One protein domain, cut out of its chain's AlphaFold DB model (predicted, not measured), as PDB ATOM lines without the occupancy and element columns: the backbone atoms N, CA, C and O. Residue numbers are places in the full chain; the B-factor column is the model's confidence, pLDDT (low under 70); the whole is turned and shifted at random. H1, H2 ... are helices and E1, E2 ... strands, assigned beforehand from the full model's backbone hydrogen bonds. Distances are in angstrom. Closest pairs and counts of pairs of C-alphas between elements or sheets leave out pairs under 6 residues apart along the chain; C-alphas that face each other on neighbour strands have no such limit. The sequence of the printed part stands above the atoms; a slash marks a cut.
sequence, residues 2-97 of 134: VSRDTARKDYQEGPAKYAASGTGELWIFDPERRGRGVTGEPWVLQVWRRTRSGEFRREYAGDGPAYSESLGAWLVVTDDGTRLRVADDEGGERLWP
ATOM      1  N   VAL A   2     174.161 155.906 123.032       52.72
ATOM      2  CA  VAL A   2     173.827 157.301 122.743       52.72
ATOM      3  C   VAL A   2     173.870 158.100 124.043       52.72
ATOM      4  O   VAL A   2     173.273 157.691 125.037       52.72
ATOM      5  N   SER A   3     174.575 159.230 124.050       52.03
ATOM      6  CA  SER A   3     174.553 160.189 125.159       52.03
ATOM      7  C   SER A   3     173.861 161.491 124.750       52.03
ATOM      8  O   SER A   3     173.710 161.792 123.563       52.03
ATOM      9  N   ARG A   4     173.450 162.295 125.742       47.56
ATOM     10  CA  ARG A   4     172.720 163.562 125.544       47.56
ATOM     11  C   ARG A   4     173.413 164.521 124.564       47.56
ATOM     12  O   ARG A   4     172.727 165.186 123.796       47.56
ATOM     13  N   ASP A   5     174.746 164.531 124.547       52.22
ATOM     14  CA  ASP A   5     175.554 165.421 123.700       52.22
ATOM     15  C   ASP A   5     175.913 164.812 122.328       52.22
ATOM     16  O   ASP A   5     176.363 165.522 121.430       52.22
ATOM     17  N   THR A   6     175.699 163.503 122.129       53.09
ATOM     18  CA  THR A   6     176.080 162.768 120.903       53.09
ATOM     19  C   THR A   6     174.891 162.281 120.076       53.09
ATOM     20  O   THR A   6     175.071 161.935 118.910       53.09
ATOM     21  N   ALA A   7     173.666 162.369 120.609       52.62
ATOM     22  CA  ALA A   7     172.439 161.894 119.964       52.62
ATOM     23  C   ALA A   7     172.271 162.356 118.511       52.62
ATOM     24  O   ALA A   7     171.979 161.551 117.633       52.62
ATOM     25  N   ARG A   8     172.526 163.630 118.198       50.41
ATOM     26  CA  ARG A   8     172.423 164.104 116.809       50.41
ATOM     27  C   ARG A   8     173.443 163.427 115.882       50.41
ATOM     28  O   ARG A   8     173.086 163.032 114.777       50.41
ATOM     29  N   LYS A   9     174.688 163.266 116.336       53.84
ATOM     30  CA  LYS A   9     175.780 162.646 115.571       53.84
ATOM     31  C   LYS A   9     175.549 161.147 115.386       53.84
ATOM     32  O   LYS A   9     175.706 160.649 114.276       53.84
ATOM     33  N   ASP A  10     175.129 160.450 116.435       56.97
ATOM     34  CA  ASP A  10     174.914 159.001 116.407       56.97
ATOM     35  C   ASP A  10     173.739 158.609 115.505       56.97
ATOM     36  O   ASP A  10     173.815 157.604 114.803       56.97
ATOM     37  N   TYR A  11     172.689 159.438 115.460       55.28
ATOM     38  CA  TYR A  11     171.523 159.203 114.609       55.28
ATOM     39  C   TYR A  11     171.693 159.698 113.161       55.28
ATOM     40  O   TYR A  11     171.178 159.055 112.251       55.28
ATOM     41  N   GLN A  12     172.368 160.832 112.922       53.62
ATOM     42  CA  GLN A  12     172.431 161.454 111.585       53.62
ATOM     43  C   GLN A  12     173.745 161.204 110.837       53.62
ATOM     44  O   GLN A  12     173.738 161.087 109.615       53.62
ATOM     45  N   GLU A  13     174.877 161.124 111.539       54.31
ATOM     46  CA  GLU A  13     176.201 161.014 110.910       54.31
ATOM     47  C   GLU A  13     176.831 159.628 111.072       54.31
ATOM     48  O   GLU A  13     177.640 159.223 110.235       54.31
ATOM     49  N   GLY A  14     176.471 158.902 112.133       55.66
ATOM     50  CA  GLY A  14     177.000 157.581 112.467       55.66
ATOM     51  C   GLY A  14     176.820 156.563 111.340       55.66
ATOM     52  O   GLY A  14     177.826 156.049 110.848       55.66
ATOM     53  N   PRO A  15     175.587 156.305 110.861       55.97
ATOM     54  CA  PRO A  15     175.352 155.288 109.841       55.97
ATOM     55  C   PRO A  15     176.159 155.545 108.562       55.97
ATOM     56  O   PRO A  15     176.884 154.666 108.108       55.97
ATOM     57  N   ALA A  16     176.140 156.770 108.026       54.25
ATOM     58  CA  ALA A  16     176.868 157.107 106.801       54.25
ATOM     59  C   ALA A  16     178.403 157.053 106.964       54.25
ATOM     60  O   ALA A  16     179.099 156.576 106.068       54.25
ATOM     61  N   LYS A  17     178.949 157.490 108.112       55.50
ATOM     62  CA  LYS A  17     180.402 157.450 108.377       55.50
ATOM     63  C   LYS A  17     180.923 156.029 108.606       55.50
ATOM     64  O   LYS A  17     181.978 155.678 108.077       55.50
ATOM     65  N   TYR A  18     180.193 155.188 109.340       53.56
ATOM     66  CA  TYR A  18     180.605 153.795 109.549       53.56
ATOM     67  C   TYR A  18     180.460 152.949 108.273       53.56
ATOM     68  O   TYR A  18     181.246 152.023 108.072       53.56
ATOM     69  N   ALA A  19     179.551 153.306 107.353       54.50
ATOM     70  CA  ALA A  19     179.399 152.610 106.063       54.50
ATOM     71  C   ALA A  19     180.670 152.697 105.211       54.50
ATOM     72  O   ALA A  19     181.049 151.738 104.530       54.50
ATOM     73  N   ALA A  20     181.343 153.848 105.295       54.03
ATOM     74  CA  ALA A  20     182.602 154.130 104.620       54.03
ATOM     75  C   ALA A  20     183.811 153.416 105.257       54.03
ATOM     76  O   ALA A  20     184.868 153.354 104.640       54.03
ATOM     77  N   SER A  21     183.659 152.852 106.463       59.84
ATOM     78  CA  SER A  21     184.730 152.169 107.210       59.84
ATOM     79  C   SER A  21     184.781 150.651 106.963       59.84
ATOM     80  O   SER A  21     185.665 149.977 107.481       59.84
ATOM     81  N   GLY A  22     183.839 150.101 106.183       62.56
ATOM     82  CA  GLY A  22     183.750 148.664 105.882       62.56
ATOM     83  C   GLY A  22     182.979 147.829 106.912       62.56
ATOM     84  O   GLY A  22     182.884 146.615 106.757       62.56
ATOM     85  N   THR A  23     182.392 148.457 107.934       74.00
ATOM     86  CA  THR A  23     181.584 147.784 108.960       74.00
ATOM     87  C   THR A  23     180.343 147.124 108.345       74.00
ATOM     88  O   THR A  23     179.592 147.775 107.622       74.00
ATOM     89  N   GLY A  24     180.114 145.837 108.631       79.44
ATOM     90  CA  GLY A  24     178.980 145.073 108.088       79.44
ATOM     91  C   GLY A  24     177.644 145.316 108.801       79.44
ATOM     92  O   GLY A  24     176.589 145.245 108.174       79.44
ATOM     93  N   GLU A  25     177.679 145.649 110.093       86.88
ATOM     94  CA  GLU A  25     176.492 145.832 110.931       86.88
ATOM     95  C   GLU A  25     176.737 146.905 112.000       86.88
ATOM     96  O   GLU A  25     177.834 147.019 112.546       86.88
ATOM     97  N   LEU A  26     175.718 147.714 112.282       87.44
ATOM     98  CA  LEU A  26     175.737 148.787 113.270       87.44
ATOM     99  C   LEU A  26     174.521 148.649 114.185       87.44
ATOM    100  O   LEU A  26     173.385 148.606 113.712       87.44
ATOM    101  N   TRP A  27     174.749 148.650 115.499       89.06
ATOM    102  CA  TRP A  27     173.674 148.689 116.493       89.06
ATOM    103  C   TRP A  27     173.615 150.051 117.163       89.06
ATOM    104  O   TRP A  27     174.632 150.601 117.591       89.06
ATOM    105  N   ILE A  28     172.403 150.578 117.293       86.50
ATOM    106  CA  ILE A  28     172.123 151.779 118.073       86.50
ATOM    107  C   ILE A  28     171.270 151.351 119.260       86.50
ATOM    108  O   ILE A  28     170.169 150.841 119.075       86.50
ATOM    109  N   PHE A  29     171.794 151.571 120.464       87.56
ATOM    110  CA  PHE A  29     171.096 151.346 121.727       87.56
ATOM    111  C   PHE A  29     170.898 152.688 122.442       87.56
ATOM    112  O   PHE A  29     171.879 153.365 122.782       87.56
ATOM    113  N   ASP A  30     169.632 153.069 122.615       85.50
ATOM    114  CA  ASP A  30     169.158 154.328 123.198       85.50
ATOM    115  C   ASP A  30     168.112 154.037 124.293       85.50
ATOM    116  O   ASP A  30     166.906 154.199 124.076       85.50
ATOM    117  N   PRO A  31     168.558 153.593 125.483       85.19
ATOM    118  CA  PRO A  31     167.666 153.194 126.577       85.19
ATOM    119  C   PRO A  31     166.779 154.345 127.070       85.19
ATOM    120  O   PRO A  31     165.672 154.137 127.557       85.19
ATOM    121  N   GLU A  32     167.242 155.584 126.910       81.88
ATOM    122  CA  GLU A  32     166.534 156.781 127.354       81.88
ATOM    123  C   GLU A  32     165.676 157.418 126.250       81.88
ATOM    124  O   GLU A  32     165.123 158.505 126.451       81.88
ATOM    125  N   ARG A  33     165.556 156.768 125.081       80.00
ATOM    126  CA  ARG A  33     164.712 157.226 123.967       80.00
ATOM    127  C   ARG A  33     165.026 158.673 123.545       80.00
ATOM    128  O   ARG A  33     164.139 159.431 123.140       80.00
ATOM    129  N   ARG A  34     166.296 159.081 123.633       71.06
ATOM    130  CA  ARG A  34     166.760 160.458 123.389       71.06
ATOM    131  C   ARG A  34     166.639 160.892 121.929       71.06
ATOM    132  O   ARG A  34     166.628 162.091 121.663       71.06
ATOM    133  N   GLY A  35     166.463 159.958 120.991       63.88
ATOM    134  CA  GLY A  35     166.142 160.246 119.585       63.88
ATOM    135  C   GLY A  35     164.806 160.978 119.359       63.88
ATOM    136  O   GLY A  35     164.565 161.488 118.257       63.88
ATOM    137  N   ARG A  36     163.946 161.079 120.390       59.00
ATOM    138  CA  ARG A  36     162.637 161.759 120.375       59.00
ATOM    139  C   ARG A  36     162.800 163.275 120.198       59.00
ATOM    140  O   ARG A  36     162.707 164.045 121.143       59.00
ATOM    141  N   GLY A  37     163.078 163.698 118.972       54.72
ATOM    142  CA  GLY A  37     163.306 165.098 118.605       54.72
ATOM    143  C   GLY A  37     164.192 165.282 117.372       54.72
ATOM    144  O   GLY A  37     164.184 166.356 116.782       54.72
ATOM    145  N   VAL A  38     164.925 164.240 116.957       60.06
ATOM    146  CA  VAL A  38     165.838 164.286 115.801       60.06
ATOM    147  C   VAL A  38     165.260 163.555 114.587       60.06
ATOM    148  O   VAL A  38     165.371 164.047 113.469       60.06
ATOM    149  N   THR A  39     164.629 162.396 114.797       60.31
ATOM    150  CA  THR A  39     164.134 161.513 113.719       60.31
ATOM    151  C   THR A  39     162.641 161.191 113.818       60.31
ATOM    152  O   THR A  39     162.108 160.510 112.951       60.31
ATOM    153  N   GLY A  40     161.956 161.669 114.863       58.66
ATOM    154  CA  GLY A  40     160.521 161.445 115.087       58.66
ATOM    155  C   GLY A  40     160.162 160.137 115.802       58.66
ATOM    156  O   GLY A  40     159.080 160.057 116.375       58.66
ATOM    157  N   GLU A  41     161.068 159.158 115.877       66.25
ATOM    158  CA  GLU A  41     160.788 157.848 116.483       66.25
ATOM    159  C   GLU A  41     161.939 157.386 117.393       66.25
ATOM    160  O   GLU A  41     163.015 157.035 116.895       66.25
ATOM    161  N   PRO A  42     161.760 157.387 118.726       72.25
ATOM    162  CA  PRO A  42     162.775 156.881 119.636       72.25
ATOM    163  C   PRO A  42     162.618 155.374 119.878       72.25
ATOM    164  O   PRO A  42     161.772 154.925 120.660       72.25
ATOM    165  N   TRP A  43     163.477 154.604 119.225       83.12
ATOM    166  CA  TRP A  43     163.578 153.157 119.398       83.12
ATOM    167  C   TRP A  43     164.699 152.829 120.385       83.12
ATOM    168  O   TRP A  43     165.785 153.397 120.268       83.12
ATOM    169  N   VAL A  44     164.450 151.919 121.333       88.31
ATOM    170  CA  VAL A  44     165.464 151.502 122.319       88.31
ATOM    171  C   VAL A  44     166.612 150.772 121.631       88.31
ATOM    172  O   VAL A  44     167.775 151.010 121.949       88.31
ATOM    173  N   LEU A  45     166.294 149.927 120.650       90.56
ATOM    174  CA  LEU A  45     167.262 149.185 119.860       90.56
ATOM    175  C   LEU A  45     166.985 149.360 118.368       90.56
ATOM    176  O   LEU A  45     165.852 149.235 117.901       90.56
ATOM    177  N   GLN A  46     168.046 149.610 117.607       90.56
ATOM    178  CA  GLN A  46     168.029 149.572 116.151       90.56
ATOM    179  C   GLN A  46     169.211 148.758 115.639       90.56
ATOM    180  O   GLN A  46     170.333 148.912 116.128       90.56
ATOM    181  N   VAL A  47     168.969 147.950 114.610       90.62
ATOM    182  CA  VAL A  47     170.005 147.190 113.901       90.62
ATOM    183  C   VAL A  47     170.033 147.663 112.459       90.62
ATOM    184  O   VAL A  47     169.010 147.678 111.772       90.62
ATOM    185  N   TRP A  48     171.212 148.064 112.007       90.25
ATOM    186  CA  TRP A  48     171.469 148.527 110.655       90.25
ATOM    187  C   TRP A  48     172.478 147.601 109.998       90.25
ATOM    188  O   TRP A  48     173.527 147.323 110.574       90.25
ATOM    189  N   ARG A  49     172.203 147.164 108.771       89.12
ATOM    190  CA  ARG A  49     173.094 146.290 108.008       89.12
ATOM    191  C   ARG A  49     173.584 146.960 106.739       89.12
ATOM    192  O   ARG A  49     172.825 147.647 106.054       89.12
ATOM    193  N   ARG A  50     174.859 146.744 106.428       86.31
ATOM    194  CA  ARG A  50     175.469 147.223 105.195       86.31
ATOM    195  C   ARG A  50     175.008 146.357 104.029       86.31
ATOM    196  O   ARG A  50     175.199 145.143 104.014       86.31
ATOM    197  N   THR A  51     174.400 146.983 103.037       85.69
ATOM    198  CA  THR A  51     173.996 146.350 101.786       85.69
ATOM    199  C   THR A  51     175.214 146.110 100.893       85.69
ATOM    200  O   THR A  51     176.307 146.644 101.106       85.69
ATOM    201  N   ARG A  52     175.019 145.344  99.813       82.94
ATOM    202  CA  ARG A  52     176.056 145.146  98.787       82.94
ATOM    203  C   ARG A  52     176.458 146.445  98.076       82.94
ATOM    204  O   ARG A  52     177.594 146.536  97.627       82.94
ATOM    205  N   SER A  53     175.564 147.440  98.002       81.88
ATOM    206  CA  SER A  53     175.874 148.785  97.484       81.88
ATOM    207  C   SER A  53     176.709 149.624  98.459       81.88
ATOM    208  O   SER A  53     177.194 150.687  98.089       81.88
ATOM    209  N   GLY A  54     176.928 149.133  99.684       79.38
ATOM    210  CA  GLY A  54     177.712 149.804 100.712       79.38
ATOM    211  C   GLY A  54     176.927 150.795 101.565       79.38
ATOM    212  O   GLY A  54     177.536 151.516 102.351       79.38
ATOM    213  N   GLU A  55     175.603 150.810 101.442       81.38
ATOM    214  CA  GLU A  55     174.697 151.657 102.218       81.38
ATOM    215  C   GLU A  55     174.203 150.916 103.461       81.38
ATOM    216  O   GLU A  55     174.083 149.695 103.449       81.38
ATOM    217  N   PHE A  56     173.873 151.632 104.536       82.50
ATOM    218  CA  PHE A  56     173.222 151.014 105.691       82.50
ATOM    219  C   PHE A  56     171.705 151.054 105.554       82.50
ATOM    220  O   PHE A  56     171.107 152.121 105.421       82.50
ATOM    221  N   ARG A  57     171.077 149.884 105.670       86.75
ATOM    222  CA  ARG A  57     169.630 149.737 105.796       86.75
ATOM    223  C   ARG A  57     169.280 149.359 107.228       86.75
ATOM    224  O   ARG A  57     169.903 148.470 107.799       86.75
ATOM    225  N   ARG A  58     168.271 150.014 107.800       88.88
ATOM    226  CA  ARG A  58     167.700 149.623 109.093       88.88
ATOM    227  C   ARG A  58     166.892 148.337 108.917       88.88
ATOM    228  O   ARG A  58     165.880 148.356 108.222       88.88
ATOM    229  N   GLU A  59     167.359 147.253 109.523       90.94
ATOM    230  CA  GLU A  59     166.701 145.938 109.540       90.94
ATOM    231  C   GLU A  59     165.762 145.803 110.747       90.94
ATOM    232  O   GLU A  59     164.713 145.176 110.654       90.94
ATOM    233  N   TYR A  60     166.101 146.444 111.874       91.56
ATOM    234  CA  TYR A  60     165.284 146.416 113.088       91.56
ATOM    235  C   TYR A  60     165.186 147.794 113.744       91.56
ATOM    236  O   TYR A  60     166.158 148.557 113.749       91.56
ATOM    237  N   ALA A  61     164.023 148.086 114.327       90.75
ATOM    238  CA  ALA A  61     163.767 149.237 115.185       90.75
ATOM    239  C   ALA A  61     162.635 148.897 116.168       90.75
ATOM    240  O   ALA A  61     161.524 148.594 115.739       90.75
ATOM    241  N   GLY A  62     162.915 148.918 117.470       90.62
ATOM    242  CA  GLY A  62     161.955 148.484 118.482       90.62
ATOM    243  C   GLY A  62     162.533 148.479 119.891       90.62
ATOM    244  O   GLY A  62     163.568 149.096 120.153       90.62
ATOM    245  N   ASP A  63     161.862 147.759 120.786       90.75
ATOM    246  CA  ASP A  63     162.269 147.609 122.188       90.75
ATOM    247  C   ASP A  63     163.153 146.367 122.434       90.75
ATOM    248  O   ASP A  63     163.566 146.103 123.558       90.75
ATOM    249  N   GLY A  64     163.516 145.648 121.369       89.25
ATOM    250  CA  GLY A  64     164.185 144.351 121.429       89.25
ATOM    251  C   GLY A  64     163.190 143.192 121.583       89.25
ATOM    252  O   GLY A  64     161.991 143.424 121.764       89.25
ATOM    253  N   PRO A  65     163.668 141.941 121.500       95.12
ATOM    254  CA  PRO A  65     165.010 141.535 121.069       95.12
ATOM    255  C   PRO A  65     165.225 141.730 119.553       95.12
ATOM    256  O   PRO A  65     164.279 141.978 118.805       95.12
ATOM    257  N   ALA A  66     166.474 141.649 119.090       96.12
ATOM    258  CA  ALA A  66     166.814 141.688 117.663       96.12
ATOM    259  C   ALA A  66     167.974 140.743 117.333       96.12
ATOM    260  O   ALA A  66     168.933 140.656 118.092       96.12
ATOM    261  N   TYR A  67     167.927 140.066 116.188       95.19
ATOM    262  CA  TYR A  67     169.002 139.163 115.778       95.19
ATOM    263  C   TYR A  67     170.157 139.909 115.091       95.19
ATOM    264  O   TYR A  67     169.938 140.709 114.178       95.19
ATOM    265  N   SER A  68     171.390 139.618 115.507       93.75
ATOM    266  CA  SER A  68     172.620 140.049 114.840       93.75
ATOM    267  C   SER A  68     173.136 138.935 113.938       93.75
ATOM    268  O   SER A  68     173.542 137.874 114.411       93.75
ATOM    269  N   GLU A  69     173.210 139.196 112.632       89.44
ATOM    270  CA  GLU A  69     173.844 138.240 111.713       89.44
ATOM    271  C   GLU A  69     175.361 138.234 111.856       89.44
ATOM    272  O   GLU A  69     175.988 137.200 111.641       89.44
ATOM    273  N   SER A  70     175.952 139.370 112.232       88.19
ATOM    274  CA  SER A  70     177.406 139.463 112.394       88.19
ATOM    275  C   SER A  70     177.911 138.658 113.591       88.19
ATOM    276  O   SER A  70     179.014 138.121 113.528       88.19
ATOM    277  N   LEU A  71     177.119 138.558 114.664       88.75
ATOM    278  CA  LEU A  71     177.433 137.697 115.808       88.75
ATOM    279  C   LEU A  71     176.839 136.290 115.705       88.75
ATOM    280  O   LEU A  71     177.317 135.394 116.393       88.75
ATOM    281  N   GLY A  72     175.794 136.096 114.899       94.06
ATOM    282  CA  GLY A  72     175.006 134.864 114.924       94.06
ATOM    283  C   GLY A  72     174.246 134.678 116.243       94.06
ATOM    284  O   GLY A  72     174.116 133.554 116.718       94.06
ATOM    285  N   ALA A  73     173.807 135.779 116.862       95.38
ATOM    286  CA  ALA A  73     173.260 135.804 118.217       95.38
ATOM    287  C   ALA A  73     172.154 136.861 118.369       95.38
ATOM    288  O   ALA A  73     172.028 137.784 117.559       95.38
ATOM    289  N   TRP A  74     171.366 136.748 119.433       96.69
ATOM    290  CA  TRP A  74     170.293 137.674 119.775       96.69
ATOM    291  C   TRP A  74     170.784 138.801 120.678       96.69
ATOM    292  O   TRP A  74     171.456 138.580 121.681       96.69
ATOM    293  N   LEU A  75     170.416 140.026 120.323       95.25
ATOM    294  CA  LEU A  75     170.570 141.228 121.126       95.25
ATOM    295  C   LEU A  75     169.312 141.385 121.981       95.25
ATOM    296  O   LEU A  75     168.231 141.665 121.458       95.25
ATOM    297  N   VAL A  76     169.451 141.201 123.288       95.62
ATOM    298  CA  VAL A  76     168.335 141.203 124.237       95.62
ATOM    299  C   VAL A  76     168.451 142.419 125.136       95.62
ATOM    300  O   VAL A  76     169.497 142.670 125.737       95.62
ATOM    301  N   VAL A  77     167.374 143.193 125.215       93.38
ATOM    302  CA  VAL A  77     167.291 144.332 126.123       93.38
ATOM    303  C   VAL A  77     166.821 143.826 127.486       93.38
ATOM    304  O   VAL A  77     165.769 143.204 127.591       93.38
ATOM    305  N   THR A  78     167.611 144.076 128.526       90.69
ATOM    306  CA  THR A  78     167.365 143.624 129.902       90.69
ATOM    307  C   THR A  78     167.325 144.812 130.862       90.69
ATOM    308  O   THR A  78     167.469 145.966 130.447       90.69
ATOM    309  N   ASP A  79     167.140 144.532 132.156       89.62
ATOM    310  CA  ASP A  79     167.119 145.532 133.231       89.62
ATOM    311  C   ASP A  79     166.133 146.676 132.917       89.62
ATOM    312  O   ASP A  79     166.515 147.846 132.852       89.62
ATOM    313  N   ASP A  80     164.878 146.316 132.621       86.12
ATOM    314  CA  ASP A  80     163.776 147.233 132.280       86.12
ATOM    315  C   ASP A  80     164.104 148.248 131.169       86.12
ATOM    316  O   ASP A  80     163.689 149.406 131.206       86.12
ATOM    317  N   GLY A  81     164.871 147.827 130.158       85.38
ATOM    318  CA  GLY A  81     165.221 148.683 129.024       85.38
ATOM    319  C   GLY A  81     166.606 149.317 129.109       85.38
ATOM    320  O   GLY A  81     167.011 149.999 128.170       85.38
ATOM    321  N   THR A  82     167.337 149.131 130.212       87.69
ATOM    322  CA  THR A  82     168.561 149.902 130.500       87.69
ATOM    323  C   THR A  82     169.859 149.198 130.120       87.69
ATOM    324  O   THR A  82     170.899 149.856 130.014       87.69
ATOM    325  N   ARG A  83     169.821 147.888 129.856       89.38
ATOM    326  CA  ARG A  83     170.987 147.125 129.398       89.38
ATOM    327  C   ARG A  83     170.728 146.387 128.100       89.38
ATOM    328  O   ARG A  83     169.624 145.934 127.836       89.38
ATOM    329  N   LEU A  84     171.796 146.224 127.324       91.38
ATOM    330  CA  LEU A  84     171.836 145.352 126.160       91.38
ATOM    331  C   LEU A  84     172.756 144.167 126.468       91.38
ATOM    332  O   LEU A  84     173.902 144.359 126.878       91.38
ATOM    333  N   ARG A  85     172.252 142.951 126.276       93.38
ATOM    334  CA  ARG A  85     172.969 141.684 126.453       93.38
ATOM    335  C   ARG A  85     172.933 140.882 125.150       93.38
ATOM    336  O   ARG A  85     172.130 141.165 124.264       93.38
ATOM    337  N   VAL A  86     173.806 139.884 125.042       93.69
ATOM    338  CA  VAL A  86     173.857 138.948 123.908       93.69
ATOM    339  C   VAL A  86     173.417 137.569 124.395       93.69
ATOM    340  O   VAL A  86     173.810 137.178 125.493       93.69
ATOM    341  N   ALA A  87     172.607 136.856 123.614       94.50
ATOM    342  CA  ALA A  87     172.115 135.516 123.924       94.50
ATOM    343  C   ALA A  87     172.106 134.598 122.695       94.50
ATOM    344  O   ALA A  87     172.018 135.063 121.560       94.50
ATOM    345  N   ASP A  88     172.122 133.285 122.928       94.31
ATOM    346  CA  ASP A  88     171.940 132.287 121.862       94.31
ATOM    347  C   ASP A  88     170.471 132.126 121.431       94.31
ATOM    348  O   ASP A  88     170.185 131.481 120.420       94.31
ATOM    349  N   ASP A  89     169.520 132.663 122.195       94.69
ATOM    350  CA  ASP A  89     168.085 132.623 121.905       94.69
ATOM    351  C   ASP A  89     167.416 133.989 122.028       94.69
ATOM    352  O   ASP A  89     167.870 134.868 122.759       94.69
ATOM    353  N   GLU A  90     166.291 134.123 121.328       93.88
ATOM    354  CA  GLU A  90     165.456 135.324 121.311       93.88
ATOM    355  C   GLU A  90     164.923 135.696 122.697       93.88
ATOM    356  O   GLU A  90     164.811 136.880 123.013       93.88
ATOM    357  N   GLY A  91     164.628 134.697 123.535       91.62
ATOM    358  CA  GLY A  91     164.083 134.893 124.875       91.62
ATOM    359  C   GLY A  91     165.095 135.433 125.888       91.62
ATOM    360  O   GLY A  91     164.694 135.912 126.946       91.62
ATOM    361  N   GLY A  92     166.393 135.385 125.579       91.06
ATOM    362  CA  GLY A  92     167.448 135.755 126.518       91.06
ATOM    363  C   GLY A  92     167.637 134.750 127.652       91.06
ATOM    364  O   GLY A  92     168.138 135.124 128.710       91.06
ATOM    365  N   GLU A  93     167.254 133.487 127.460       90.88
ATOM    366  CA  GLU A  93     167.426 132.435 128.469       90.88
ATOM    367  C   GLU A  93     168.885 131.959 128.547       90.88
ATOM    368  O   GLU A  93     169.376 131.585 129.614       90.88
ATOM    369  N   ARG A  94     169.610 132.008 127.424       90.44
ATOM    370  CA  ARG A  94     171.024 131.632 127.305       90.44
ATOM    371  C   ARG A  94     171.885 132.852 127.012       90.44
ATOM    372  O   ARG A  94     172.432 133.007 125.919       90.44
ATOM    373  N   LEU A  95     171.992 133.737 128.003       92.00
ATOM    374  CA  LEU A  95     172.849 134.919 127.922       92.00
ATOM    375  C   LEU A  95     174.321 134.518 127.866       92.00
ATOM    376  O   LEU A  95     174.799 133.704 128.657       92.00
ATOM    377  N   TRP A  96     175.063 135.184 126.991       90.69
ATOM    378  CA  TRP A  96     176.511 135.136 127.018       90.69
ATOM    379  C   TRP A  96     176.988 135.797 128.317       90.69
ATOM    380  O   TRP A  96     176.592 136.936 128.622       90.69
ATOM    381  N   PRO A  97     177.791 135.089 129.125       85.06
ATOM    382  CA  PRO A  97     178.269 135.627 130.380       85.06
ATOM    383  C   PRO A  97     179.288 136.732 130.118       85.06
ATOM    384  O   PRO A  97     180.111 136.658 129.205       85.06
TER     385      PRO A  97
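Overview. This is residues 2 to 97 of the 134 residues of the protein "Uma2 family endonuclease" of Myxococcaceae bacterium (UniProt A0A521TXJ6). Two small three-stranded sheets, E1 E2 E3 and E4 E5 E6, stand partly face to face as a sandwich. H2 packs on the face of the first sheet turned away from the second, H1 continues at that end, and residues 88 to 97 loop at the other end. The printed part has 96 residues, with two named helices and then six named strands in the order H1 H2 E1 E2 E3 E4 E5 E6; both sheets are antiparallel, in the orders E1 E2 E3 and E4 E5 E6. The class is mixed, helices and strands, with under half of the residues in named elements. The whole is compact, with a radius of gyration of the C-alphas of 13.4 A and spans of 34 by 31 by 19 A.

Along the chain. In the first sheet, E1 is residues 25 to 29, 13.3 A long, E2 is 45 to 50, 16.9 A, and E3 is 56 to 62, 17.2 A. E3 begins at C-alpha 56, (173.222, 151.014, 105.691). In the second, E4 is residues 66 to 68, E5 is 73 to 78, 15.2 A, and E6 is 83 to 87, ending at C-alpha 87, (172.115, 135.516, 123.924). H1 is residues 7 to 12, beginning at C-alpha 7, (172.439, 161.894, 119.964), and H2 is residues 14 to 19.

Arrangement. E1, E2 and E3 form a meander, each strand the antiparallel neighbour of the one before. The hairpin E1 and E2 has N 26 and O 48 within hydrogen-bond range, at 2.8 A; the hairpin E2 and E3 has N 47 and O 60, at 3.0 A. E4, E5 and E6 form a second meander, with N 66 and O 75 at 2.9 A in the hairpin E4 and E5, and N 76 and O 85 at 2.9 A in the hairpin E5 and E6. The two sheets form a sandwich, two sheets face to face, their facing parts 10.7 A centre to centre and their strands at 36 degrees. The closest C-alphas of E2 and E4 are those of Val 47 and Ala 66, 7.4 A apart. E3 is apart from E5 and E6. H2 is on the first sheet at a height over the sheet of 8.7 A, only just over E1 and E2, with 3 of its 6 C-alphas on each. It runs along the strands, at 10 degrees to E1 on the local plane. The closest C-alphas of H2 and E3 are those of Pro 15 and Phe 56, 6.3 A apart. H1 is not on this sheet; H1 and H2 meet only through their link. In H1 and H2 every O i to N i+4 pair is within hydrogen-bond range.

Size, cuts and confidence. The two C-alphas farthest apart, those of Ser 53 and Asp 79, are 36.9 A apart. The printed part has no cut. The link E1 to E2, 15 residues, is long. The mean pLDDT of the printed part is 79.0; residues 2 to 22 and 35 to 41 are under 70.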